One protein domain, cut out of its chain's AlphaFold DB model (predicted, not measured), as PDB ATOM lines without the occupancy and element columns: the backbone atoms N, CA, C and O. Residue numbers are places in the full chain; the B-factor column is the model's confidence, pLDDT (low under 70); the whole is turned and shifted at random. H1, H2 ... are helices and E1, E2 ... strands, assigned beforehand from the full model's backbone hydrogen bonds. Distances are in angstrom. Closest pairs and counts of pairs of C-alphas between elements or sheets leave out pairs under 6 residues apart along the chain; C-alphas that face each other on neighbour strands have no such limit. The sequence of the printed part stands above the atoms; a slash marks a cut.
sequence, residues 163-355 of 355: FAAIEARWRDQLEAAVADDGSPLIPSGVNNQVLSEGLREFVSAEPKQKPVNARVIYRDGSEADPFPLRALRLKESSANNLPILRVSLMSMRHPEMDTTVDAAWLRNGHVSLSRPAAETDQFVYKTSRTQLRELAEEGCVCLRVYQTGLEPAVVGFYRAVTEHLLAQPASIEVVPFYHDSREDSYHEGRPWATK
ATOM      1  N   PHE A 163       2.688  67.762 127.507       89.50
ATOM      2  CA  PHE A 163       4.020  67.345 127.949       89.50
ATOM      3  C   PHE A 163       4.494  68.144 129.172       89.50
ATOM      4  O   PHE A 163       4.840  67.553 130.189       89.50
ATOM      5  N   ALA A 164       4.410  69.478 129.113       92.19
ATOM      6  CA  ALA A 164       4.803  70.350 130.220       92.19
ATOM      7  C   ALA A 164       3.937  70.134 131.475       92.19
ATOM      8  O   ALA A 164       4.432  70.229 132.594       92.19
ATOM      9  N   ALA A 165       2.646  69.824 131.307       92.31
ATOM     10  CA  ALA A 165       1.770  69.491 132.426       92.31
ATOM     11  C   ALA A 165       2.141  68.145 133.072       92.31
ATOM     12  O   ALA A 165       2.154  68.042 134.295       92.31
ATOM     13  N   ILE A 166       2.471  67.125 132.271       92.31
ATOM     14  CA  ILE A 166       2.943  65.827 132.776       92.31
ATOM     15  C   ILE A 166       4.262  65.998 133.534       92.31
ATOM     16  O   ILE A 166       4.402  65.441 134.620       92.31
ATOM     17  N   GLU A 167       5.193  66.783 132.991       95.12
ATOM     18  CA  GLU A 167       6.471  67.081 133.641       95.12
ATOM     19  C   GLU A 167       6.282  67.810 134.974       95.12
ATOM     20  O   GLU A 167       6.835  67.379 135.983       95.12
ATOM     21  N   ALA A 168       5.456  68.861 135.005       94.94
ATOM     22  CA  ALA A 168       5.159  69.589 136.237       94.94
ATOM     23  C   ALA A 168       4.538  68.671 137.299       94.94
ATOM     24  O   ALA A 168       5.011  68.636 138.427       94.94
ATOM     25  N   ARG A 169       3.545  67.856 136.919       94.94
ATOM     26  CA  ARG A 169       2.913  66.897 137.835       94.94
ATOM     27  C   ARG A 169       3.914  65.889 138.391       94.94
ATOM     28  O   ARG A 169       3.858  65.556 139.569       94.94
ATOM     29  N   TRP A 170       4.783  65.356 137.534       96.81
ATOM     30  CA  TRP A 170       5.793  64.385 137.945       96.81
ATOM     31  C   TRP A 170       6.803  65.004 138.915       96.81
ATOM     32  O   TRP A 170       7.141  64.388 139.923       96.81
ATOM     33  N   ARG A 171       7.224  66.246 138.655       96.38
ATOM     34  CA  ARG A 171       8.099  67.003 139.553       96.38
ATOM     35  C   ARG A 171       7.431  67.281 140.903       96.38
ATOM     36  O   ARG A 171       8.047  66.981 141.917       96.38
ATOM     37  N   ASP A 172       6.172  67.726 140.927       95.19
ATOM     38  CA  ASP A 172       5.417  67.941 142.174       95.19
ATOM     39  C   ASP A 172       5.363  66.660 143.032       95.19
ATOM     40  O   ASP A 172       5.538  66.711 144.247       95.19
ATOM     41  N   GLN A 173       5.160  65.491 142.406       95.38
ATOM     42  CA  GLN A 173       5.159  64.199 143.108       95.38
ATOM     43  C   GLN A 173       6.530  63.847 143.693       95.38
ATOM     44  O   GLN A 173       6.608  63.341 144.810       95.38
ATOM     45  N   LEU A 174       7.608  64.105 142.949       97.06
ATOM     46  CA  LEU A 174       8.970  63.876 143.427       97.06
ATOM     47  C   LEU A 174       9.321  64.812 144.589       97.06
ATOM     48  O   LEU A 174       9.900  64.354 145.572       97.06
ATOM     49  N   GLU A 175       8.939  66.089 144.506       96.00
ATOM     50  CA  GLU A 175       9.121  67.086 145.568       96.00
ATOM     51  C   GLU A 175       8.366  66.710 146.845       96.00
ATOM     52  O   GLU A 175       8.954  66.727 147.929       96.00
ATOM     53  N   ALA A 176       7.102  66.307 146.705       94.38
ATOM     54  CA  ALA A 176       6.278  65.787 147.790       94.38
ATOM     55  C   ALA A 176       6.937  64.563 148.448       94.38
ATOM     56  O   ALA A 176       7.237  64.575 149.643       94.38
ATOM     57  N   ALA A 177       7.312  63.562 147.646       94.88
ATOM     58  CA  ALA A 177       7.938  62.343 148.144       94.88
ATOM     59  C   ALA A 177       9.239  62.617 148.918       94.88
ATOM     60  O   ALA A 177       9.460  62.025 149.971       94.88
ATOM     61  N   VAL A 178      10.102  63.532 148.454       95.00
ATOM     62  CA  VAL A 178      11.336  63.876 149.186       95.00
ATOM     63  C   VAL A 178      11.119  64.802 150.386       95.00
ATOM     64  O   VAL A 178      12.041  64.971 151.193       95.00
ATOM     65  N   ALA A 179       9.943  65.416 150.512       93.31
ATOM     66  CA  ALA A 179       9.512  66.088 151.733       93.31
ATOM     67  C   ALA A 179       9.055  65.093 152.820       93.31
ATOM     68  O   ALA A 179       8.803  65.524 153.943       93.31
ATOM     69  N   ASP A 180       9.024  63.787 152.506       81.44
ATOM     70  CA  ASP A 180       8.613  62.690 153.396       81.44
ATOM     71  C   ASP A 180       7.171  62.854 153.911       81.44
ATOM     72  O   ASP A 180       6.842  62.560 155.056       81.44
ATOM     73  N   ASP A 181       6.290  63.351 153.042       79.19
ATOM     74  CA  ASP A 181       4.867  63.563 153.328       79.19
ATOM     75  C   ASP A 181       4.009  62.293 153.133       79.19
ATOM     76  O   ASP A 181       2.789  62.321 153.305       79.19
ATOM     77  N   GLY A 182       4.639  61.169 152.770       83.75
ATOM     78  CA  GLY A 182       3.979  59.900 152.459       83.75
ATOM     79  C   GLY A 182       3.337  59.831 151.066       83.75
ATOM     80  O   GLY A 182       2.712  58.810 150.742       83.75
ATOM     81  N   SER A 183       3.494  60.870 150.239       90.69
ATOM     82  CA  SER A 183       2.961  60.929 148.879       90.69
ATOM     83  C   SER A 183       3.642  59.899 147.974       90.69
ATOM     84  O   SER A 183       4.874  59.822 147.921       90.69
ATOM     85  N   PRO A 184       2.866  59.084 147.238       94.44
ATOM     86  CA  PRO A 184       3.424  58.102 146.325       94.44
ATOM     87  C   PRO A 184       3.850  58.741 145.002       94.44
ATOM     88  O   PRO A 184       3.190  59.632 144.465       94.44
ATOM     89  N   LEU A 185       4.906  58.192 144.414       96.94
ATOM     90  CA  LEU A 185       5.235  58.383 143.011       96.94
ATOM     91  C   LEU A 185       4.251  57.585 142.155       96.94
ATOM     92  O   LEU A 185       4.079  56.381 142.362       96.94
ATOM     93  N   ILE A 186       3.639  58.237 141.165       96.00
ATOM     94  CA  ILE A 186       2.728  57.592 140.217       96.00
ATOM     95  C   ILE A 186       3.314  57.724 138.806       96.00
ATOM     96  O   ILE A 186       3.005  58.674 138.082       96.00
ATOM     97  N   PRO A 187       4.157  56.768 138.376       96.19
ATOM     98  CA  PRO A 187       4.870  56.856 137.102       96.19
ATOM     99  C   PRO A 187       3.955  56.650 135.884       96.19
ATOM    100  O   PRO A 187       4.346  56.925 134.756       96.19
ATOM    101  N   SER A 188       2.726  56.163 136.082       89.81
ATOM    102  CA  SER A 188       1.808  55.817 134.989       89.81
ATOM    103  C   SER A 188       1.428  57.030 134.129       89.81
ATOM    104  O   SER A 188       0.890  58.028 134.619       89.81
ATOM    105  N   GLY A 189       1.642  56.923 132.817       90.00
ATOM    106  CA  GLY A 189       1.390  58.001 131.862       90.00
ATOM    107  C   GLY A 189       2.438  59.115 131.883       90.00
ATOM    108  O   GLY A 189       2.200  60.167 131.289       90.00
ATOM    109  N   VAL A 190       3.571  58.914 132.561       94.88
ATOM    110  CA  VAL A 190       4.731  59.803 132.480       94.88
ATOM    111  C   VAL A 190       5.594  59.361 131.299       94.88
ATOM    112  O   VAL A 190       5.891  58.182 131.135       94.88
ATOM    113  N   ASN A 191       5.985  60.308 130.447       94.44
ATOM    114  CA  ASN A 191       6.877  60.020 129.326       94.44
ATOM    115  C   ASN A 191       8.238  59.504 129.837       94.44
ATOM    116  O   ASN A 191       8.749  60.024 130.820       94.44
ATOM    117  N   ASN A 192       8.846  58.540 129.142       94.31
ATOM    118  CA  ASN A 192      10.132  57.930 129.503       94.31
ATOM    119  C   ASN A 192      11.256  58.931 129.825       94.31
ATOM    120  O   ASN A 192      11.965  58.760 130.822       94.31
ATOM    121  N   GLN A 193      11.384  59.992 129.023       95.94
ATOM    122  CA  GLN A 193      12.349  61.061 129.269       95.94
ATOM    123  C   GLN A 193      12.035  61.772 130.580       95.94
ATOM    124  O   GLN A 193      12.875  61.812 131.468       95.94
ATOM    125  N   VAL A 194      10.804  62.256 130.743       96.81
ATOM    126  CA  VAL A 194      10.355  62.932 131.971       96.81
ATOM    127  C   VAL A 194      10.536  62.039 133.203       96.81
ATOM    128  O   VAL A 194      11.020  62.496 134.237       96.81
ATOM    129  N   LEU A 195      10.182  60.759 133.081       97.44
ATOM    130  CA  LEU A 195      10.248  59.769 134.146       97.44
ATOM    131  C   LEU A 195      11.691  59.572 134.608       97.44
ATOM    132  O   LEU A 195      12.008  59.823 135.768       97.44
ATOM    133  N   SER A 196      12.575  59.153 133.703       97.12
ATOM    134  CA  SER A 196      13.954  58.821 134.063       97.12
ATOM    135  C   SER A 196      14.813  60.049 134.371       97.12
ATOM    136  O   SER A 196      15.630  59.979 135.286       97.12
ATOM    137  N   GLU A 197      14.594  61.187 133.709       97.50
ATOM    138  CA  GLU A 197      15.293  62.436 134.040       97.50
ATOM    139  C   GLU A 197      14.861  63.000 135.394       97.50
ATOM    140  O   GLU A 197      15.712  63.442 136.168       97.50
ATOM    141  N   GLY A 198      13.563  62.938 135.712       97.50
ATOM    142  CA  GLY A 198      13.052  63.325 137.025       97.50
ATOM    143  C   GLY A 198      13.572  62.408 138.132       97.50
ATOM    144  O   GLY A 198      14.065  62.889 139.149       97.50
ATOM    145  N   LEU A 199      13.561  61.083 137.918       97.94
ATOM    146  CA  LEU A 199      14.157  60.141 138.872       97.94
ATOM    147  C   LEU A 199      15.643  60.440 139.085       97.94
ATOM    148  O   LEU A 199      16.087  60.502 140.226       97.94
ATOM    149  N   ARG A 200      16.408  60.677 138.014       97.25
ATOM    150  CA  ARG A 200      17.839  60.994 138.110       97.25
ATOM    151  C   ARG A 200      18.086  62.225 138.973       97.25
ATOM    152  O   ARG A 200      18.957  62.208 139.841       97.25
ATOM    153  N   GLU A 201      17.336  63.293 138.712       96.94
ATOM    154  CA  GLU A 201      17.437  64.557 139.439       96.94
ATOM    155  C   GLU A 201      17.232  64.351 140.945       96.94
ATOM    156  O   GLU A 201      18.076  64.773 141.732       96.94
ATOM    157  N   PHE A 202      16.186  63.623 141.340       97.44
ATOM    158  CA  PHE A 202      15.820  63.441 142.749       97.44
ATOM    159  C   PHE A 202      16.548  62.288 143.450       97.44
ATOM    160  O   PHE A 202      16.587  62.248 144.679       97.44
ATOM    161  N   VAL A 203      17.159  61.361 142.711       97.31
ATOM    162  CA  VAL A 203      18.098  60.365 143.257       97.31
ATOM    163  C   VAL A 203      19.407  61.014 143.684       97.31
ATOM    164  O   VAL A 203      20.031  60.552 144.645       97.31
ATOM    165  N   SER A 204      19.827  62.071 142.986       94.88
ATOM    166  CA  SER A 204      21.030  62.813 143.337       94.88
ATOM    167  C   SER A 204      20.846  63.538 144.673       94.88
ATOM    168  O   SER A 204      19.889  64.276 144.886       94.88
ATOM    169  N   ALA A 205      21.773  63.314 145.595       90.81
ATOM    170  CA  ALA A 205      21.790  63.854 146.939       90.81
ATOM    171  C   ALA A 205      22.773  65.018 147.025       90.81
ATOM    172  O   ALA A 205      23.965  64.880 146.718       90.81
ATOM    173  N   GLU A 206      22.307  66.147 147.546       89.50
ATOM    174  CA  GLU A 206      23.197  67.215 147.981       89.50
ATOM    175  C   GLU A 206      23.888  66.855 149.309       89.50
ATOM    176  O   GLU A 206      23.400  66.023 150.087       89.50
ATOM    177  N   PRO A 207      25.033  67.488 149.631       85.62
ATOM    178  CA  PRO A 207      25.649  67.331 150.939       85.62
ATOM    179  C   PRO A 207      24.637  67.595 152.067       85.62
ATOM    180  O   PRO A 207      24.022  68.654 152.111       85.62
ATOM    181  N   LYS A 208      24.535  66.658 153.024       87.62
ATOM    182  CA  LYS A 208      23.658  66.697 154.220       87.62
ATOM    183  C   LYS A 208      22.180  66.352 153.992       87.62
ATOM    184  O   LYS A 208      21.444  66.284 154.977       87.62
ATOM    185  N   GLN A 209      21.745  66.088 152.763       92.31
ATOM    186  CA  GLN A 209      20.420  65.515 152.534       92.31
ATOM    187  C   GLN A 209      20.386  64.046 152.983       92.31
ATOM    188  O   GLN A 209      21.372  63.320 152.841       92.31
ATOM    189  N   LYS A 210      19.259  63.619 153.562       93.50
ATOM    190  CA  LYS A 210      19.029  62.220 153.945       93.50
ATOM    191  C   LYS A 210      18.338  61.473 152.797       93.50
ATOM    192  O   LYS A 210      17.463  62.075 152.166       93.50
ATOM    193  N   PRO A 211      18.682  60.194 152.559       95.62
ATOM    194  CA  PRO A 211      17.937  59.343 151.641       95.62
ATOM    195  C   PRO A 211      16.473  59.210 152.063       95.62
ATOM    196  O   PRO A 211      16.178  59.171 153.260       95.62
ATOM    197  N   VAL A 212      15.579  59.111 151.082       96.31
ATOM    198  CA  VAL A 212      14.140  58.899 151.279       96.31
ATOM    199  C   VAL A 212      13.697  57.720 150.423       96.31
ATOM    200  O   VAL A 212      14.033  57.649 149.245       96.31
ATOM    201  N   ASN A 213      12.936  56.797 151.004       96.81
ATOM    202  CA  ASN A 213      12.369  55.657 150.290       96.81
ATOM    203  C   ASN A 213      10.946  56.005 149.851       96.81
ATOM    204  O   ASN A 213       9.993  55.815 150.602       96.81
ATOM    205  N   ALA A 214      10.813  56.542 148.641       96.94
ATOM    206  CA  ALA A 214       9.536  56.997 148.113       96.94
ATOM    207  C   ALA A 214       8.638  55.815 147.737       96.94
ATOM    208  O   ALA A 214       9.077  54.883 147.065       96.94
ATOM    209  N   ARG A 215       7.365  55.862 148.130       97.88
ATOM    210  CA  ARG A 215       6.370  54.864 147.712       97.88
ATOM    211  C   ARG A 215       6.149  54.948 146.206       97.88
ATOM    212  O   ARG A 215       6.176  56.041 145.647       97.88
ATOM    213  N   VAL A 216       5.886  53.820 145.551       98.00
ATOM    214  CA  VAL A 216       5.590  53.779 144.111       98.00
ATOM    215  C   VAL A 216       4.276  53.048 143.896       98.00
ATOM    216  O   VAL A 216       4.187  51.851 144.160       98.00
ATOM    217  N   ILE A 217       3.267  53.755 143.390       96.56
ATOM    218  CA  ILE A 217       1.941  53.194 143.122       96.56
ATOM    219  C   ILE A 217       1.631  53.317 141.635       96.56
ATOM    220  O   ILE A 217       1.698  54.394 141.039       96.56
ATOM    221  N   TYR A 218       1.266  52.198 141.024       94.81
ATOM    222  CA  TYR A 218       0.869  52.145 139.626       94.81
ATOM    223  C   TYR A 218      -0.626  52.400 139.449       94.81
ATOM    224  O   TYR A 218      -1.420  52.314 140.379       94.81
ATOM    225  N   ARG A 219      -1.041  52.685 138.212       87.56
ATOM    226  CA  ARG A 219      -2.444  52.963 137.867       87.56
ATOM    227  C   ARG A 219      -3.415  51.808 138.133       87.56
ATOM    228  O   ARG A 219      -4.614  52.032 138.236       87.56
ATOM    229  N   ASP A 220      -2.929  50.574 138.199       82.12
ATOM    230  CA  ASP A 220      -3.742  49.427 138.619       82.12
ATOM    231  C   ASP A 220      -3.885  49.316 140.150       82.12
ATOM    232  O   ASP A 220      -4.521  48.386 140.656       82.12
ATOM    233  N   GLY A 221      -3.293  50.270 140.875       86.69
ATOM    234  CA  GLY A 221      -3.248  50.357 142.323       86.69
ATOM    235  C   GLY A 221      -2.300  49.370 142.984       86.69
ATOM    236  O   GLY A 221      -2.333  49.228 144.203       86.69
ATOM    237  N   SER A 222      -1.493  48.653 142.202       90.31
ATOM    238  CA  SER A 222      -0.413  47.854 142.759       90.31
ATOM    239  C   SER A 222       0.709  48.766 143.254       90.31
ATOM    240  O   SER A 222       1.060  49.755 142.606       90.31
ATOM    241  N   GLU A 223       1.250  48.440 144.423       97.25
ATOM    242  CA  GLU A 223       2.352  49.165 145.050       97.25
ATOM    243  C   GLU A 223       3.632  48.342 144.896       97.25
ATOM    244  O   GLU A 223       3.651  47.153 145.218       97.25
ATOM    245  N   ALA A 224       4.675  48.953 144.337       97.88
ATOM    246  CA  ALA A 224       5.995  48.339 144.245       97.88
ATOM    247  C   ALA A 224       6.817  48.612 145.504       97.88
ATOM    248  O   ALA A 224       6.455  49.441 146.341       97.88
ATOM    249  N   ASP A 225       7.969  47.943 145.594       98.19
ATOM    250  CA  ASP A 225       8.987  48.296 146.577       98.19
ATOM    251  C   ASP A 225       9.306  49.807 146.479       98.19
ATOM    252  O   ASP A 225       9.158  50.404 145.403       98.19
ATOM    253  N   PRO A 226       9.733  50.463 147.569       98.00
ATOM    254  CA  PRO A 226      10.058  51.882 147.524       98.00
ATOM    255  C   PRO A 226      11.198  52.203 146.551       98.00
ATOM    256  O   PRO A 226      12.059  51.368 146.257       98.00
ATOM    257  N   PHE A 227      11.221  53.428 146.040       98.44
ATOM    258  CA  PHE A 227      12.293  53.933 145.195       98.44
ATOM    259  C   PHE A 227      13.236  54.832 146.016       98.44
ATOM    260  O   PHE A 227      12.767  55.787 146.641       98.44
ATOM    261  N   PRO A 228      14.555  54.565 146.031       97.44
ATOM    262  CA  PRO A 228      15.504  55.337 146.828       97.44
ATOM    263  C   PRO A 228      15.809  56.697 146.179       97.44
ATOM    264  O   PRO A 228      16.523  56.776 145.183       97.44
ATOM    265  N   LEU A 229      15.300  57.780 146.765       97.75
ATOM    266  CA  LEU A 229      15.611  59.170 146.414       97.75
ATOM    267  C   LEU A 229      16.697  59.732 147.342       97.75
ATOM    268  O   LEU A 229      16.894  59.241 148.456       97.75
ATOM    269  N   ARG A 230      17.413  60.775 146.898       96.94
ATOM    270  CA  ARG A 230      18.552  61.399 147.608       96.94
ATOM    271  C   ARG A 230      19.572  60.367 148.098       96.94
ATOM    272  O   ARG A 230      20.106  60.460 149.203       96.94
ATOM    273  N   ALA A 231      19.819  59.360 147.269       96.44
ATOM    274  CA  ALA A 231      20.616  58.199 147.622       96.44
ATOM    275  C   ALA A 231      22.030  58.246 147.023       96.44
ATOM    276  O   ALA A 231      22.974  57.753 147.636       96.44
ATOM    277  N   LEU A 232      22.208  58.859 145.851       96.19
ATOM    278  CA  LEU A 232      23.481  58.853 145.123       96.19
ATOM    279  C   LEU A 232      24.102  60.237 145.027       96.19
ATOM    280  O   LEU A 232      23.416  61.240 145.090       96.19
ATOM    281  N   ARG A 233      25.409  60.304 144.778       94.81
ATOM    282  CA  ARG A 233      26.058  61.526 144.278       94.81
ATOM    283  C   ARG A 233      26.375  61.324 142.809       94.81
ATOM    284  O   ARG A 233      27.417  60.754 142.482       94.81
ATOM    285  N   LEU A 234      25.437  61.722 141.957       94.94
ATOM    286  CA  LEU A 234      25.585  61.570 140.518       94.94
ATOM    287  C   LEU A 234      26.532  62.630 139.961       94.94
ATOM    288  O   LEU A 234      26.631  63.740 140.490       94.94
ATOM    289  N   LYS A 235      27.230  62.281 138.884       91.00
ATOM    290  CA  LYS A 235      28.062  63.205 138.118       91.00
ATOM    291  C   LYS A 235      27.645  63.228 136.660       91.00
ATOM    292  O   LYS A 235      27.035  62.289 136.155       91.00
ATOM    293  N   GLU A 236      28.014  64.314 135.994       88.25
ATOM    294  CA  GLU A 236      28.077  64.328 134.539       88.25
ATOM    295  C   GLU A 236      29.229  63.418 134.078       88.25
ATOM    296  O   GLU A 236      30.234  63.284 134.782       88.25
ATOM    297  N   SER A 237      29.036  62.737 132.947       73.88
ATOM    298  CA  SER A 237      29.893  61.641 132.473       73.88
ATOM    299  C   SER A 237      31.371  62.037 132.379       73.88
ATOM    300  O   SER A 237      31.719  63.168 132.039       73.88
ATOM    301  N   SER A 238      32.249  61.061 132.624       62.91
ATOM    302  CA  SER A 238      33.682  61.141 132.305       62.91
ATOM    303  C   SER A 238      34.111  60.101 131.256       62.91
ATOM    304  O   SER A 238      35.308  59.927 131.011       62.91
ATOM    305  N   ALA A 239      33.147  59.418 130.624       59.91
ATOM    306  CA  ALA A 239      33.300  58.159 129.891       59.91
ATOM    307  C   ALA A 239      33.972  58.253 128.514       59.91
ATOM    308  O   ALA A 239      33.666  57.466 127.620       59.91
ATOM    309  N   ASN A 240      34.956  59.131 128.330       64.50
ATOM    310  CA  ASN A 240      35.671  59.218 127.056       64.50
ATOM    311  C   ASN A 240      36.429  57.924 126.680       64.50
ATOM    312  O   ASN A 240      36.892  57.831 125.551       64.50
ATOM    313  N   ASN A 241      36.537  56.924 127.572       82.88
ATOM    314  CA  ASN A 241      37.304  55.690 127.340       82.88
ATOM    315  C   ASN A 241      36.652  54.385 127.852       82.88
ATOM    316  O   ASN A 241      37.336  53.362 127.905       82.88
ATOM    317  N   LEU A 242      35.382  54.383 128.272       88.88
ATOM    318  CA  LEU A 242      34.743  53.134 128.715       88.88
ATOM    319  C   LEU A 242      34.292  52.296 127.506       88.88
ATOM    320  O   LEU A 242      33.791  52.872 126.536       88.88
ATOM    321  N   PRO A 243      34.408  50.955 127.549       93.62
ATOM    322  CA  PRO A 243      33.695  50.084 126.622       93.62
ATOM    323  C   PRO A 243      32.202  50.433 126.612       93.62
ATOM    324  O   PRO A 243      31.613  50.675 127.667       93.62
ATOM    325  N   ILE A 244      31.600  50.488 125.426       95.12
ATOM    326  CA  ILE A 244      30.187  50.846 125.251       95.12
ATOM    327  C   ILE A 244      29.412  49.592 124.875       95.12
ATOM    328  O   ILE A 244      29.762  48.929 123.901       95.12
ATOM    329  N   LEU A 245      28.326  49.331 125.598       96.12
ATOM    330  CA  LEU A 245      27.326  48.333 125.242       96.12
ATOM    331  C   LEU A 245      25.985  49.039 125.013       96.12
ATOM    332  O   LEU A 245      25.438  49.680 125.916       96.12
ATOM    333  N   ARG A 246      25.459  48.954 123.791       96.94
ATOM    334  CA  ARG A 246      24.163  49.519 123.405       96.94
ATOM    335  C   ARG A 246      23.089  48.471 123.621       96.94
ATOM    336  O   ARG A 246      23.140  47.398 123.029       96.94
ATOM    337  N   VAL A 247      22.090  48.784 124.431       96.69
ATOM    338  CA  VAL A 247      20.994  47.860 124.718       96.69
ATOM    339  C   VAL A 247      19.648  48.531 124.531       96.69
ATOM    340  O   VAL A 247      19.436  49.659 124.973       96.69
ATOM    341  N   SER A 248      18.695  47.823 123.937       95.88
ATOM    342  CA  SER A 248      17.285  48.180 124.097       95.88
ATOM    343  C   SER A 248      16.819  47.763 125.485       95.88
ATOM    344  O   SER A 248      17.134  46.648 125.908       95.88
ATOM    345  N   LEU A 249      16.009  48.572 126.172       95.50
ATOM    346  CA  LEU A 249      15.438  48.159 127.457       95.50
ATOM    347  C   LEU A 249      14.566  46.902 127.296       95.50
ATOM    348  O   LEU A 249      14.627  46.002 128.129       95.50
ATOM    349  N   MET A 250      13.794  46.807 126.208       93.75
ATOM    350  CA  MET A 250      12.950  45.650 125.894       93.75
ATOM    351  C   MET A 250      13.021  45.286 124.406       93.75
ATOM    352  O   MET A 250      12.888  46.155 123.550       93.75
ATOM    353  N   SER A 251      13.140  43.992 124.107       90.62
ATOM    354  CA  SER A 251      13.205  43.457 122.734       90.62
ATOM    355  C   SER A 251      11.933  43.715 121.904       90.62
ATOM    356  O   SER A 251      10.837  43.599 122.454       90.62
ATOM    357  N   MET A 252      12.025  43.879 120.578       82.94
ATOM    358  CA  MET A 252      10.871  43.867 119.647       82.94
ATOM    359  C   MET A 252       9.760  44.892 119.953       82.94
ATOM    360  O   MET A 252       8.596  44.678 119.610       82.94
ATOM    361  N   ARG A 253      10.079  45.989 120.647       79.25
ATOM    362  CA  ARG A 253       9.142  47.112 120.844       79.25
ATOM    363  C   ARG A 253       9.233  48.141 119.718       79.25
ATOM    364  O   ARG A 253       8.227  48.770 119.417       79.25
ATOM    365  N   HIS A 254      10.413  48.244 119.111       81.56
ATOM    366  CA  HIS A 254      10.755  49.129 118.000       81.56
ATOM    367  C   HIS A 254      11.697  48.356 117.065       81.56
ATOM    368  O   HIS A 254      12.896  48.312 117.339       81.56
ATOM    369  N   PRO A 255      11.193  47.659 116.029       77.12
ATOM    370  CA  PRO A 255      12.029  46.866 115.121       77.12
ATOM    371  C   PRO A 255      13.183  47.659 114.487       77.12
ATOM    372  O   PRO A 255      14.252  47.113 114.230       77.12
ATOM    373  N   GLU A 256      12.981  48.956 114.271       79.38
ATOM    374  CA  GLU A 256      13.986  49.913 113.818       79.38
ATOM    375  C   GLU A 256      15.183  49.998 114.782       79.38
ATOM    376  O   GLU A 256      16.339  49.921 114.358       79.38
ATOM    377  N   MET A 257      14.914  50.041 116.089       83.25
ATOM    378  CA  MET A 257      15.913  50.098 117.158       83.25
ATOM    379  C   MET A 257      16.732  48.813 117.245       83.25
ATOM    380  O   MET A 257      17.924  48.875 117.542       83.25
ATOM    381  N   ASP A 258      16.119  47.660 116.962       80.62
ATOM    382  CA  ASP A 258      16.768  46.349 117.065       80.62
ATOM    383  C   ASP A 258      17.988  46.233 116.122       80.62
ATOM    384  O   ASP A 258      18.883  45.431 116.369       80.62
ATOM    385  N   THR A 259      18.077  47.075 115.082       85.38
ATOM    386  CA  THR A 259      19.251  47.158 114.190       85.38
ATOM    387  C   THR A 259      20.393  48.036 114.723       85.38
ATOM    388  O   THR A 259      21.501  47.997 114.189       85.38
ATOM    389  N   THR A 260      20.137  48.831 115.765       87.69
ATOM    390  CA  THR A 260      21.056  49.854 116.307       87.69
ATOM    391  C   THR A 260      21.677  49.477 117.654       87.69
ATOM    392  O   THR A 260      22.647  50.105 118.092       87.69
ATOM    393  N   VAL A 261      21.122  48.460 118.315       94.69
ATOM    394  CA  VAL A 261      21.546  47.979 119.633       94.69
ATOM    395  C   VAL A 261      22.288  46.650 119.510       94.69
ATOM    396  O   VAL A 261      22.023  45.855 118.614       94.69
ATOM    397  N   ASP A 262      23.205  46.393 120.437       96.06
ATOM    398  CA  ASP A 262      23.991  45.159 120.480       96.06
ATOM    399  C   ASP A 262      23.188  44.008 121.116       96.06
ATOM    400  O   ASP A 262      23.408  42.835 120.815       96.06
ATOM    401  N   ALA A 263      22.247  44.336 122.012       94.94
ATOM    402  CA  ALA A 263      21.404  43.367 122.705       94.94
ATOM    403  C   ALA A 263      20.094  43.982 123.232       94.94
ATOM    404  O   ALA A 263      19.900  45.197 123.248       94.94
ATOM    405  N   ALA A 264      19.210  43.126 123.747       94.94
ATOM    406  CA  ALA A 264      18.068  43.544 124.552       94.94
ATOM    407  C   ALA A 264      18.298  43.222 126.031       94.94
ATOM    408  O   ALA A 264      18.591  42.079 126.377       94.94
ATOM    409  N   TRP A 265      18.112  44.221 126.899       97.00
ATOM    410  CA  TRP A 265      18.230  44.068 128.348       97.00
ATOM    411  C   TRP A 265      17.164  43.110 128.888       97.00
ATOM    412  O   TRP A 265      17.469  42.194 129.651       97.00
ATOM    413  N   LEU A 266      15.919  43.272 128.425       96.12
ATOM    414  CA  LEU A 266      14.776  42.440 128.794       96.12
ATOM    415  C   LEU A 266      14.120  41.812 127.562       96.12
ATOM    416  O   LEU A 266      13.960  42.439 126.512       96.12
ATOM    417  N   ARG A 267      13.613  40.586 127.724       93.50
ATOM    418  CA  ARG A 267      12.738  39.953 126.730       93.50
ATOM    419  C   ARG A 267      11.304  40.437 126.898       93.50
ATOM    420  O   ARG A 267      10.696  40.243 127.951       93.50
ATOM    421  N   ASN A 268      10.718  40.972 125.834       90.62
ATOM    422  CA  ASN A 268       9.354  41.502 125.855       90.62
ATOM    423  C   ASN A 268       8.301  40.465 126.267       90.62
ATOM    424  O   ASN A 268       7.377  40.814 126.998       90.62
ATOM    425  N   GLY A 269       8.473  39.198 125.874       88.00
ATOM    426  CA  GLY A 269       7.575  38.107 126.269       88.00
ATOM    427  C   GLY A 269       7.557  37.823 127.776       88.00
ATOM    428  O   GLY A 269       6.552  37.345 128.286       88.00
ATOM    429  N   HIS A 270       8.627  38.154 128.506       89.38
ATOM    430  CA  HIS A 270       8.666  37.998 129.965       89.38
ATOM    431  C   HIS A 270       8.121  39.221 130.696       89.38
ATOM    432  O   HIS A 270       7.599  39.095 131.802       89.38
ATOM    433  N   VAL A 271       8.274  40.408 130.108       90.88
ATOM    434  CA  VAL A 271       7.856  41.668 130.729       90.88
ATOM    435  C   VAL A 271       6.367  41.931 130.491       90.88
ATOM    436  O   VAL A 271       5.682  42.363 131.408       90.88
ATOM    437  N   SER A 272       5.850  41.612 129.302       82.56
ATOM    438  CA  SER A 272       4.474  41.919 128.872       82.56
ATOM    439  C   SER A 272       3.431  40.879 129.297       82.56
ATOM    440  O   SER A 272       2.374  40.775 128.676       82.56
ATOM    441  N   LEU A 273       3.727  40.082 130.324       81.44
ATOM    442  CA  LEU A 273       2.760  39.148 130.894       81.44
ATOM    443  C   LEU A 273       1.641  39.922 131.598       81.44
ATOM    444  O   LEU A 273       1.880  40.969 132.196       81.44
ATOM    445  N   SER A 274       0.420  39.390 131.549       83.44
ATOM    446  CA  SER A 274      -0.711  39.966 132.279       83.44
ATOM    447  C   SER A 274      -0.524  39.740 133.778       83.44
ATOM    448  O   SER A 274      -0.848  38.671 134.290       83.44
ATOM    449  N   ARG A 275       0.002  40.747 134.473       88.69
ATOM    450  CA  ARG A 275       0.193  40.777 135.926       88.69
ATOM    451  C   ARG A 275       0.159  42.223 136.430       88.69
ATOM    452  O   ARG A 275       0.298  43.135 135.608       88.69
ATOM    453  N   PRO A 276      -0.004  42.446 137.744       90.81
ATOM    454  CA  PRO A 276       0.117  43.774 138.329       90.81
ATOM    455  C   PRO A 276       1.413  44.485 137.916       90.81
ATOM    456  O   PRO A 276       2.477  43.870 137.784       90.81
ATOM    457  N   ALA A 277       1.340  45.795 137.714       94.06
ATOM    458  CA  ALA A 277       2.481  46.601 137.297       94.06
ATOM    459  C   ALA A 277       3.633  46.536 138.313       94.06
ATOM    460  O   ALA A 277       4.785  46.413 137.898       94.06
ATOM    461  N   ALA A 278       3.332  46.491 139.615       95.94
ATOM    462  CA  ALA A 278       4.323  46.290 140.670       95.94
ATOM    463  C   ALA A 278       5.067  44.946 140.568       95.94
ATOM    464  O   ALA A 278       6.258  44.873 140.858       95.94
ATOM    465  N   GLU A 279       4.410  43.879 140.103       95.88
ATOM    466  CA  GLU A 279       5.084  42.595 139.870       95.88
ATOM    467  C   GLU A 279       5.996  42.646 138.642       95.88
ATOM    468  O   GLU A 279       7.075  42.053 138.637       95.88
ATOM    469  N   THR A 280       5.578  43.363 137.593       97.38
ATOM    470  CA  THR A 280       6.420  43.601 136.411       97.38
ATOM    471  C   THR A 280       7.649  44.416 136.771       97.38
ATOM    472  O   THR A 280       8.753  44.052 136.374       97.38
ATOM    473  N   ASP A 281       7.462  45.472 137.550       98.31
ATOM    474  CA  ASP A 281       8.543  46.253 138.124       98.31
ATOM    475  C   ASP A 281       9.504  45.346 138.909       98.31
ATOM    476  O   ASP A 281      10.687  45.259 138.571       98.31
ATOM    477  N   GLN A 282       8.993  44.576 139.873       98.44
ATOM    478  CA  GLN A 282       9.833  43.733 140.718       98.44
ATOM    479  C   GLN A 282      10.595  42.660 139.927       98.44
ATOM    480  O   GLN A 282      11.744  42.333 140.240       98.44
ATOM    481  N   PHE A 283       9.977  42.111 138.880       98.12
ATOM    482  CA  PHE A 283      10.654  41.234 137.930       98.12
ATOM    483  C   PHE A 283      11.831  41.954 137.256       98.12
ATOM    484  O   PHE A 283      12.953  41.447 137.282       98.12
ATOM    485  N   VAL A 284      11.600  43.149 136.703       98.38
ATOM    486  CA  VAL A 284      12.639  43.929 136.019       98.38
ATOM    487  C   VAL A 284      13.753  44.346 136.974       98.38
ATOM    488  O   VAL A 284      14.924  44.238 136.603       98.38
ATOM    489  N   TYR A 285      13.423  44.749 138.200       98.75
ATOM    490  CA  TYR A 285      14.399  45.051 139.243       98.75
ATOM    491  C   TYR A 285      15.322  43.853 139.505       98.75
ATOM    492  O   TYR A 285      16.541  43.976 139.380       98.75
ATOM    493  N   LYS A 286      14.763  42.668 139.792       98.56
ATOM    494  CA  LYS A 286      15.554  41.462 140.096       98.56
ATOM    495  C   LYS A 286      16.435  41.036 138.927       98.56
ATOM    496  O   LYS A 286      17.611  40.737 139.125       98.56
ATOM    497  N   THR A 287      15.884  41.025 137.715       98.44
ATOM    498  CA  THR A 287      16.634  40.681 136.502       98.44
ATOM    499  C   THR A 287      17.779  41.667 136.264       98.44
ATOM    500  O   THR A 287      18.921  41.242 136.097       98.44
ATOM    501  N   SER A 288      17.506  42.969 136.377       98.50
ATOM    502  CA  SER A 288      18.515  44.013 136.180       98.50
ATOM    503  C   SER A 288      19.606  43.971 137.250       98.50
ATOM    504  O   SER A 288      20.775  44.119 136.921       98.50
ATOM    505  N   ARG A 289      19.275  43.709 138.522       98.44
ATOM    506  CA  ARG A 289      20.272  43.547 139.599       98.44
ATOM    507  C   ARG A 289      21.273  42.432 139.302       98.44
ATOM    508  O   ARG A 289      22.466  42.625 139.526       98.44
ATOM    509  N   THR A 290      20.793  41.293 138.804       98.25
ATOM    510  CA  THR A 290      21.649  40.165 138.414       98.25
ATOM    511  C   THR A 290      22.555  40.544 137.245       98.25
ATOM    512  O   THR A 290      23.769  40.434 137.380       98.25
ATOM    513  N   GLN A 291      21.985  41.082 136.160       97.94
ATOM    514  CA  GLN A 291      22.743  41.472 134.964       97.94
ATOM    515  C   GLN A 291      23.781  42.566 135.252       97.94
ATOM    516  O   GLN A 291      24.911  42.473 134.792       97.94
ATOM    517  N   LEU A 292      23.432  43.590 136.044       97.81
ATOM    518  CA  LEU A 292      24.366  44.658 136.423       97.81
ATOM    519  C   LEU A 292      25.541  44.130 137.252       97.81
ATOM    520  O   LEU A 292      26.660  44.604 137.093       97.81
ATOM    521  N   ARG A 293      25.300  43.165 138.149       96.69
ATOM    522  CA  ARG A 293      26.366  42.537 138.940       96.69
ATOM    523  C   ARG A 293      27.317  41.741 138.049       96.69
ATOM    524  O   ARG A 293      28.516  41.929 138.171       96.69
ATOM    525  N   GLU A 294      26.779  40.895 137.174       95.75
ATOM    526  CA  GLU A 294      27.576  40.097 136.230       95.75
ATOM    527  C   GLU A 294      28.414  41.002 135.322       95.75
ATOM    528  O   GLU A 294      29.609  40.791 135.155       95.75
ATOM    529  N   LEU A 295      27.815  42.078 134.818       94.38
ATOM    530  CA  LEU A 295      28.502  43.036 133.965       94.38
ATOM    531  C   LEU A 295      29.635  43.780 134.697       94.38
ATOM    532  O   LEU A 295      30.707  43.976 134.134       94.38
ATOM    533  N   ALA A 296      29.421  44.165 135.958       92.00
ATOM    534  CA  ALA A 296      30.437  44.837 136.769       92.00
ATOM    535  C   ALA A 296      31.641  43.936 137.112       92.00
ATOM    536  O   ALA A 296      32.727  44.453 137.383       92.00
ATOM    537  N   GLU A 297      31.478  42.608 137.095       92.56
ATOM    538  CA  GLU A 297      32.576  41.649 137.291       92.56
ATOM    539  C   GLU A 297      33.549  41.627 136.097       92.56
ATOM    540  O   GLU A 297      34.731  41.335 136.280       92.56
ATOM    541  N   GLU A 298      33.091  42.002 134.898       88.62
ATOM    542  CA  GLU A 298      33.917  42.076 133.681       88.62
ATOM    543  C   GLU A 298      34.695  43.400 133.549       88.62
ATOM    544  O   GLU A 298      35.610  43.515 132.731       88.62
ATOM    545  N   GLY A 299      34.373  44.395 134.381       88.88
ATOM    546  CA  GLY A 299      35.010  45.709 134.407       88.88
ATOM    547  C   GLY A 299      34.019  46.861 134.261       88.88
ATOM    548  O   GLY A 299      32.805  46.678 134.231       88.88
ATOM    549  N   CYS A 300      34.546  48.087 134.192       87.06
ATOM    550  CA  CYS A 300      33.707  49.275 134.052       87.06
ATOM    551  C   CYS A 300      33.216  49.442 132.610       87.06
ATOM    552  O   CYS A 300      34.019  49.402 131.677       87.06
ATOM    553  N   VAL A 301      31.914  49.671 132.434       93.00
ATOM    554  CA  VAL A 301      31.256  49.767 131.123       93.00
ATOM    555  C   VAL A 301      30.226  50.894 131.097       93.00
ATOM    556  O   VAL A 301      29.580  51.201 132.103       93.00
ATOM    557  N   CYS A 302      30.058  51.499 129.923       95.62
ATOM    558  CA  CYS A 302      28.986  52.435 129.621       95.62
ATOM    559  C   CYS A 302      27.828  51.694 128.932       95.62
ATOM    560  O   CYS A 302      27.943  51.236 127.792       95.62
ATOM    561  N   LEU A 303      26.698  51.587 129.625       96.56
ATOM    562  CA  LEU A 303      25.438  51.068 129.110       96.56
ATOM    563  C   LEU A 303      24.637  52.195 128.458       96.56
ATOM    564  O   LEU A 303      24.092  53.055 129.149       96.56
ATOM    565  N   ARG A 304      24.493  52.160 127.134       97.31
ATOM    566  CA  ARG A 304      23.563  53.041 126.413       97.31
ATOM    567  C   ARG A 304      22.215  52.351 126.294       97.31
ATOM    568  O   ARG A 304      22.087  51.391 125.539       97.31
ATOM    569  N   VAL A 305      21.231  52.819 127.053       97.31
ATOM    570  CA  VAL A 305      19.935  52.153 127.218       97.31
ATOM    571  C   VAL A 305      18.866  52.879 126.420       97.31
ATOM    572  O   VAL A 305      18.372  53.926 126.832       97.31
ATOM    573  N   TYR A 306      18.463  52.292 125.302       96.06
ATOM    574  CA  TYR A 306      17.373  52.790 124.475       96.06
ATOM    575  C   TYR A 306      16.042  52.414 125.127       96.06
ATOM    576  O   TYR A 306      15.674  51.237 125.215       96.06
ATOM    577  N   GLN A 307      15.345  53.411 125.667       92.62
ATOM    578  CA  GLN A 307      14.162  53.183 126.485       92.62
ATOM    579  C   GLN A 307      12.904  52.973 125.645       92.62
ATOM    580  O   GLN A 307      12.608  53.724 124.720       92.62
ATOM    581  N   THR A 308      12.091  52.009 126.067       81.69
ATOM    582  CA  THR A 308      10.802  51.673 125.450       81.69
ATOM    583  C   THR A 308       9.661  51.941 126.434       81.69
ATOM    584  O   THR A 308       9.872  51.869 127.643       81.69
ATOM    585  N   GLY A 309       8.468  52.294 125.948       75.06
ATOM    586  CA  GLY A 309       7.383  52.908 126.738       75.06
ATOM    587  C   GLY A 309       6.618  52.006 127.715       75.06
ATOM    588  O   GLY A 309       5.396  51.938 127.623       75.06
ATOM    589  N   LEU A 310       7.299  51.307 128.626       92.19
ATOM    590  CA  LEU A 310       6.655  50.587 129.724       92.19
ATOM    591  C   LEU A 310       7.199  51.076 131.069       92.19
ATOM    592  O   LEU A 310       8.282  50.683 131.502       92.19
ATOM    593  N   GLU A 311       6.416  51.909 131.743       95.56
ATOM    594  CA  GLU A 311       6.799  52.605 132.969       95.56
ATOM    595  C   GLU A 311       7.275  51.673 134.099       95.56
ATOM    596  O   GLU A 311       8.335  51.962 134.655       95.56
ATOM    597  N   PRO A 312       6.616  50.532 134.419       97.25
ATOM    598  CA  PRO A 312       7.128  49.631 135.454       97.25
ATOM    599  C   PRO A 312       8.500  49.037 135.122       97.25
ATOM    600  O   PRO A 312       9.303  48.811 136.023       97.25
ATOM    601  N   ALA A 313       8.814  48.829 133.838       97.25
ATOM    602  CA  ALA A 313      10.142  48.370 133.444       97.25
ATOM    603  C   ALA A 313      11.198  49.469 133.631       97.25
ATOM    604  O   ALA A 313      12.290  49.189 134.118       97.25
ATOM    605  N   VAL A 314      10.870  50.720 133.293       97.38
ATOM    606  CA  VAL A 314      11.769  51.865 133.504       97.38
ATOM    607  C   VAL A 314      12.056  52.050 134.997       97.38
ATOM    608  O   VAL A 314      13.219  52.118 135.388       97.38
ATOM    609  N   VAL A 315      11.023  52.069 135.844       98.31
ATOM    610  CA  VAL A 315      11.186  52.257 137.295       98.31
ATOM    611  C   VAL A 315      11.989  51.115 137.922       98.31
ATOM    612  O   VAL A 315      12.972  51.381 138.615       98.31
ATOM    613  N   GLY A 316      11.643  49.857 137.632       98.38
ATOM    614  CA  GLY A 316      12.370  48.703 138.168       98.38
ATOM    615  C   GLY A 316      13.834  48.666 137.740       98.38
ATOM    616  O   GLY A 316      14.717  48.386 138.555       98.38
ATOM    617  N   PHE A 317      14.115  49.029 136.485       98.56
ATOM    618  CA  PHE A 317      15.475  49.139 135.968       98.56
ATOM    619  C   PHE A 317      16.270  50.227 136.704       98.56
ATOM    620  O   PHE A 317      17.346  49.943 137.232       98.56
ATOM    621  N   TYR A 318      15.743  51.452 136.820       98.50
ATOM    622  CA  TYR A 318      16.472  52.539 137.487       98.50
ATOM    623  C   TYR A 318      16.592  52.365 138.998       98.50
ATOM    624  O   TYR A 318      17.590  52.809 139.571       98.50
ATOM    625  N   ARG A 319      15.666  51.658 139.653       98.69
ATOM    626  CA  ARG A 319      15.868  51.233 141.045       98.69
ATOM    627  C   ARG A 319      17.067  50.294 141.141       98.69
ATOM    628  O   ARG A 319      17.939  50.502 141.982       98.69
ATOM    629  N   ALA A 320      17.151  49.299 140.255       98.75
ATOM    630  CA  ALA A 320      18.271  48.360 140.236       98.75
ATOM    631  C   ALA A 320      19.612  49.064 139.979       98.75
ATOM    632  O   ALA A 320      20.589  48.759 140.666       98.75
ATOM    633  N   VAL A 321      19.643  50.025 139.047       98.50
ATOM    634  CA  VAL A 321      20.804  50.896 138.785       98.50
ATOM    635  C   VAL A 321      21.174  51.693 140.032       98.50
ATOM    636  O   VAL A 321      22.339  51.706 140.423       98.50
ATOM    637  N   THR A 322      20.194  52.312 140.693       98.44
ATOM    638  CA  THR A 322      20.434  53.146 141.878       98.44
ATOM    639  C   THR A 322      21.080  52.343 143.002       98.44
ATOM    640  O   THR A 322      22.127  52.717 143.529       98.44
ATOM    641  N   GLU A 323      20.509  51.186 143.327       98.38
ATOM    642  CA  GLU A 323      21.055  50.295 144.350       98.38
ATOM    643  C   GLU A 323      22.379  49.644 143.943       98.38
ATOM    644  O   GLU A 323      23.200  49.303 144.796       98.38
ATOM    645  N   HIS A 324      22.616  49.449 142.643       98.25
ATOM    646  CA  HIS A 324      23.905  48.969 142.153       98.25
ATOM    647  C   HIS A 324      24.991  50.014 142.369       98.25
ATOM    648  O   HIS A 324      25.998  49.700 142.992       98.25
ATOM    649  N   LEU A 325      24.753  51.259 141.965       97.00
ATOM    650  CA  LEU A 325      25.701  52.360 142.140       97.00
ATOM    651  C   LEU A 325      25.917  52.746 143.613       97.00
ATOM    652  O   LEU A 325      26.983  53.258 143.948       97.00
ATOM    653  N   LEU A 326      24.936  52.490 144.488       96.19
ATOM    654  CA  LEU A 326      25.097  52.580 145.943       96.19
ATOM    655  C   LEU A 326      26.086  51.529 146.464       96.19
ATOM    656  O   LEU A 326      26.962  51.845 147.266       96.19
ATOM    657  N   ALA A 327      25.926  50.278 146.027       96.94
ATOM    658  CA  ALA A 327      26.732  49.153 146.494       96.94
ATOM    659  C   ALA A 327      28.136  49.123 145.871       96.94
ATOM    660  O   ALA A 327      29.096  48.721 146.526       96.94
ATOM    661  N   GLN A 328      28.255  49.531 144.608       96.06
ATOM    662  CA  GLN A 328      29.481  49.499 143.817       96.06
ATOM    663  C   GLN A 328      29.642  50.822 143.051       96.06
ATOM    664  O   GLN A 328      29.310  50.916 141.873       96.06
ATOM    665  N   PRO A 329      30.130  51.892 143.702       94.56
ATOM    666  CA  PRO A 329      30.340  53.160 143.019       94.56
ATOM    667  C   PRO A 329      31.365  53.044 141.881       94.56
ATOM    668  O   PRO A 329      32.389  52.380 142.044       94.56
ATOM    669  N   ALA A 330      31.131  53.748 140.771       92.25
ATOM    670  CA  ALA A 330      31.963  53.725 139.558       92.25
ATOM    671  C   ALA A 330      32.098  52.365 138.849       92.25
ATOM    672  O   ALA A 330      33.003  52.199 138.032       92.25
ATOM    673  N   SER A 331      31.250  51.382 139.158       94.12
ATOM    674  CA  SER A 331      31.269  50.092 138.459       94.12
ATOM    675  C   SER A 331      30.698  50.190 137.048       94.12
ATOM    676  O   SER A 331      31.176  49.513 136.151       94.12
ATOM    677  N   ILE A 332      29.699  51.045 136.838       95.19
ATOM    678  CA  ILE A 332      28.994  51.208 135.567       95.19
ATOM    679  C   ILE A 332      28.625  52.676 135.350       95.19
ATOM    680  O   ILE A 332      28.491  53.451 136.300       95.19
ATOM    681  N   GLU A 333      28.373  53.025 134.096       95.88
ATOM    682  CA  GLU A 333      27.682  54.249 133.702       95.88
ATOM    683  C   GLU A 333      26.462  53.878 132.859       95.88
ATOM    684  O   GLU A 333      26.580  53.090 131.927       95.88
ATOM    685  N   VAL A 334      25.288  54.431 133.169       97.06
ATOM    686  CA  VAL A 334      24.063  54.187 132.391       97.06
ATOM    687  C   VAL A 334      23.595  55.477 131.733       97.06
ATOM    688  O   VAL A 334      23.255  56.436 132.419       97.06
ATOM    689  N   VAL A 335      23.513  55.488 130.408       97.31
ATOM    690  CA  VAL A 335      23.073  56.636 129.611       97.31
ATOM    691  C   VAL A 335      21.755  56.291 128.916       97.31
ATOM    692  O   VAL A 335      21.749  55.421 128.039       97.31
ATOM    693  N   PRO A 336      20.625  56.911 129.293       97.31
ATOM    694  CA  PRO A 336      19.373  56.699 128.582       97.31
ATOM    695  C   PRO A 336      19.400  57.310 127.181       97.31
ATOM    696  O   PRO A 336      19.935  58.394 126.981       97.31
ATOM    697  N   PHE A 337      18.762  56.633 126.233       96.50
ATOM    698  CA  PHE A 337      18.440  57.145 124.906       96.50
ATOM    699  C   PHE A 337      16.920  57.143 124.736       96.50
ATOM    700  O   PHE A 337      16.253  56.137 125.007       96.50
ATOM    701  N   TYR A 338      16.372  58.273 124.298       94.56
ATOM    702  CA  TYR A 338      14.935  58.493 124.154       94.56
ATOM    703  C   TYR A 338      14.568  58.644 122.689       94.56
ATOM    704  O   TYR A 338      15.271  59.320 121.950       94.56
ATOM    705  N   HIS A 339      13.463  58.028 122.281       90.75
ATOM    706  CA  HIS A 339      12.963  58.148 120.918       90.75
ATOM    707  C   HIS A 339      12.243  59.488 120.709       90.75
ATOM    708  O   HIS A 339      11.267  59.781 121.414       90.75
ATOM    709  N   ASP A 340      12.669  60.261 119.711       88.19
ATOM    710  CA  ASP A 340      11.932  61.403 119.183       88.19
ATOM    711  C   ASP A 340      11.168  61.004 117.916       88.19
ATOM    712  O   ASP A 340      11.701  60.941 116.811       88.19
ATOM    713  N   SER A 341       9.859  60.811 118.079       84.19
ATOM    714  CA  SER A 341       8.943  60.482 116.980       84.19
ATOM    715  C   SER A 341       8.879  61.511 115.844       84.19
ATOM    716  O   SER A 341       8.346  61.195 114.785       84.19
ATOM    717  N   ARG A 342       9.327  62.756 116.056       85.31
ATOM    718  CA  ARG A 342       9.290  63.803 115.021       85.31
ATOM    719  C   ARG A 342      10.462  63.692 114.063       85.31
ATOM    720  O   ARG A 342      10.304  63.993 112.884       85.31
ATOM    721  N   GLU A 343      11.611  63.309 114.597       86.81
ATOM    722  CA  GLU A 343      12.868  63.203 113.861       86.81
ATOM    723  C   GLU A 343      13.216  61.753 113.512       86.81
ATOM    724  O   GLU A 343      14.187  61.533 112.792       86.81
ATOM    725  N   ASP A 344      12.422  60.788 113.995       84.75
ATOM    726  CA  ASP A 344      12.681  59.347 113.876       84.75
ATOM    727  C   ASP A 344      14.103  59.005 114.351       84.75
ATOM    728  O   ASP A 344      14.882  58.306 113.704       84.75
ATOM    729  N   SER A 345      14.483  59.622 115.471       90.06
ATOM    730  CA  SER A 345      15.845  59.621 115.989       90.06
ATOM    731  C   SER A 345      15.861  59.334 117.486       90.06
ATOM    732  O   SER A 345      14.824  59.318 118.157       90.06
ATOM    733  N   TYR A 346      17.053  59.066 118.013       91.69
ATOM    734  CA  TYR A 346      17.262  58.896 119.443       91.69
ATOM    735  C   TYR A 346      18.185  59.982 119.968       91.69
ATOM    736  O   TYR A 346      19.284  60.171 119.442       91.69
ATOM    737  N   HIS A 347      17.773  60.645 121.045       93.94
ATOM    738  CA  HIS A 347      18.606  61.611 121.748       93.94
ATOM    739  C   HIS A 347      19.072  61.081 123.095       93.94
ATOM    740  O   HIS A 347      18.384  60.324 123.784       93.94
ATOM    741  N   GLU A 348      20.276  61.504 123.450       95.69
ATOM    742  CA  GLU A 348      20.953  61.139 124.683       95.69
ATOM    743  C   GLU A 348      20.358  61.899 125.879       95.69
ATOM    744  O   GLU A 348      20.100  63.104 125.809       95.69
ATOM    745  N   GLY A 349      20.125  61.180 126.974       96.06
ATOM    746  CA  GLY A 349      19.771  61.736 128.274       96.06
ATOM    747  C   GLY A 349      20.971  61.877 129.204       96.06
ATOM    748  O   GLY A 349      22.115  61.610 128.839       96.06
ATOM    749  N   ARG A 350      20.723  62.287 130.447       96.06
ATOM    750  CA  ARG A 350      21.802  62.491 131.417       96.06
ATOM    751  C   ARG A 350      22.297  61.157 131.998       96.06
ATOM    752  O   ARG A 350      21.491  60.301 132.379       96.06
ATOM    753  N   PRO A 351      23.620  60.989 132.155       96.06
ATOM    754  CA  PRO A 351      24.227  59.750 132.627       96.06
ATOM    755  C   PRO A 351      23.936  59.497 134.109       96.06
ATOM    756  O   PRO A 351      23.970  60.406 134.942       96.06
ATOM    757  N   TRP A 352      23.708  58.235 134.454       96.88
ATOM    758  CA  TRP A 352      23.673  57.712 135.813       96.88
ATOM    759  C   TRP A 352      25.036  57.093 136.118       96.88
ATOM    760  O   TRP A 352      25.287  55.928 135.808       96.88
ATOM    761  N   ALA A 353      25.920  57.896 136.702       94.81
ATOM    762  CA  ALA A 353      27.267  57.496 137.084       94.81
ATOM    763  C   ALA A 353      27.622  58.064 138.458       94.81
ATOM    764  O   ALA A 353      27.213  59.173 138.816       94.81
ATOM    765  N   THR A 354      28.410  57.310 139.222       92.19
ATOM    766  CA  THR A 354      28.967  57.744 140.506       92.19
ATOM    767  C   THR A 354      30.491  57.737 140.457       92.19
ATOM    768  O   THR A 354      31.082  56.893 139.790       92.19
ATOM    769  N   LYS A 355      31.090  58.637 141.254       73.94
ATOM    770  CA  LYS A 355      32.528  58.821 141.551       73.94
ATOM    771  C   LYS A 355      33.279  59.887 140.780       73.94
ATOM    772  O   LYS A 355      33.170  60.033 139.553       73.94
TER     773      LYS A 355
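What this domain is: This is residues 163 to 355 of the 355 residues of an uncharacterized protein of Planctomycetaceae bacterium (UniProt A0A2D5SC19). What does the model look like? A strongly twisted sheet, E4 E3 E5 E6 E7, has H2, H4 and H5 on one face; H5 lies at the core, with H2 and H4 packed on it and E2 of the hairpin E1 E2 covering part of it. H1 packs outside on H2 and E1. What is it built of? The printed part has 193 residues, with five named helices and seven named strands that follow along the chain as H1 H2 E1 E2 E3 E4 H3 H4 E5 H5 E6 E7, and is of mixed class; the large sheet is mixed, the small one antiparallel. It is compact, with a radius of gyration of the C-alphas of 15.7 A and spans of 44 by 38 by 32 A.

Where its parts are: Where are the strands? The large sheet holds E4, residues 263 to 266, E3, 244 to 250, E5, 301 to 306, E6, 332 to 340, 25.8 A long, and E7, 345 to 348, which ends at C-alpha (20.953, 61.139, 124.683). E1 is residues 212 to 217 and E2 223 to 229. Where are the helices? H1, residues 163 to 178, 22.7 A, begins at C-alpha (4.020, 67.345, 127.949). H2 is 192 to 203, H3 268 to 271, H4 277 to 297, 30.5 A, and H5 311 to 327, 24.3 A.

How they stand to each other: How do the strands pair? E4 and E3 are parallel, with N 265 and O 248 at 2.8 A; E3 and E5 too, N 247 and O 304 at 2.8 A; and E5 and E6, N 335 and O 303 at 2.8 A. Two hairpins are antiparallel: E6 and E7, N 340 and O 345 at 2.8 A, and E1 and E2, N 214 and O 227 at 2.9 A. What is on the large sheet? H2, H4 and H5 are on the same face, two layers, helices on one face of a sheet; H5 has a height over the sheet of 9.5 A. E5, H5, E6 is a strand-helix-strand unit, two parallel neighbours with a helix between, and E4, H3 H4, E5 a split one with E3 between its strands; both crossovers are right-handed. H3 only grazes the sheet. Which helices touch? H4 and H5 touch at a steep tilt of 38 degrees, the same way, the closest C-alphas being those of Tyr 285 and Gly 316, 4.3 A. H1 and H2 touch at a shallow tilt of 26 degrees, the same way, closest at the C-alphas of Glu 167 and Val 194, 5.9 A. In H1, H2, H4 and H5 every O i to N i+4 pair is within hydrogen-bond range; H3 is too short for one.

The domain as a whole: How far does it reach? The two C-alphas farthest apart, those of Lys 208 and Pro 255, are 45.4 A apart. Which links are long, and is there a cut? H1 to H2, E2 to E3 and E3 to E4 are long links; the printed part has no cut. Where is confidence low? Residues 238 to 240 are under 70.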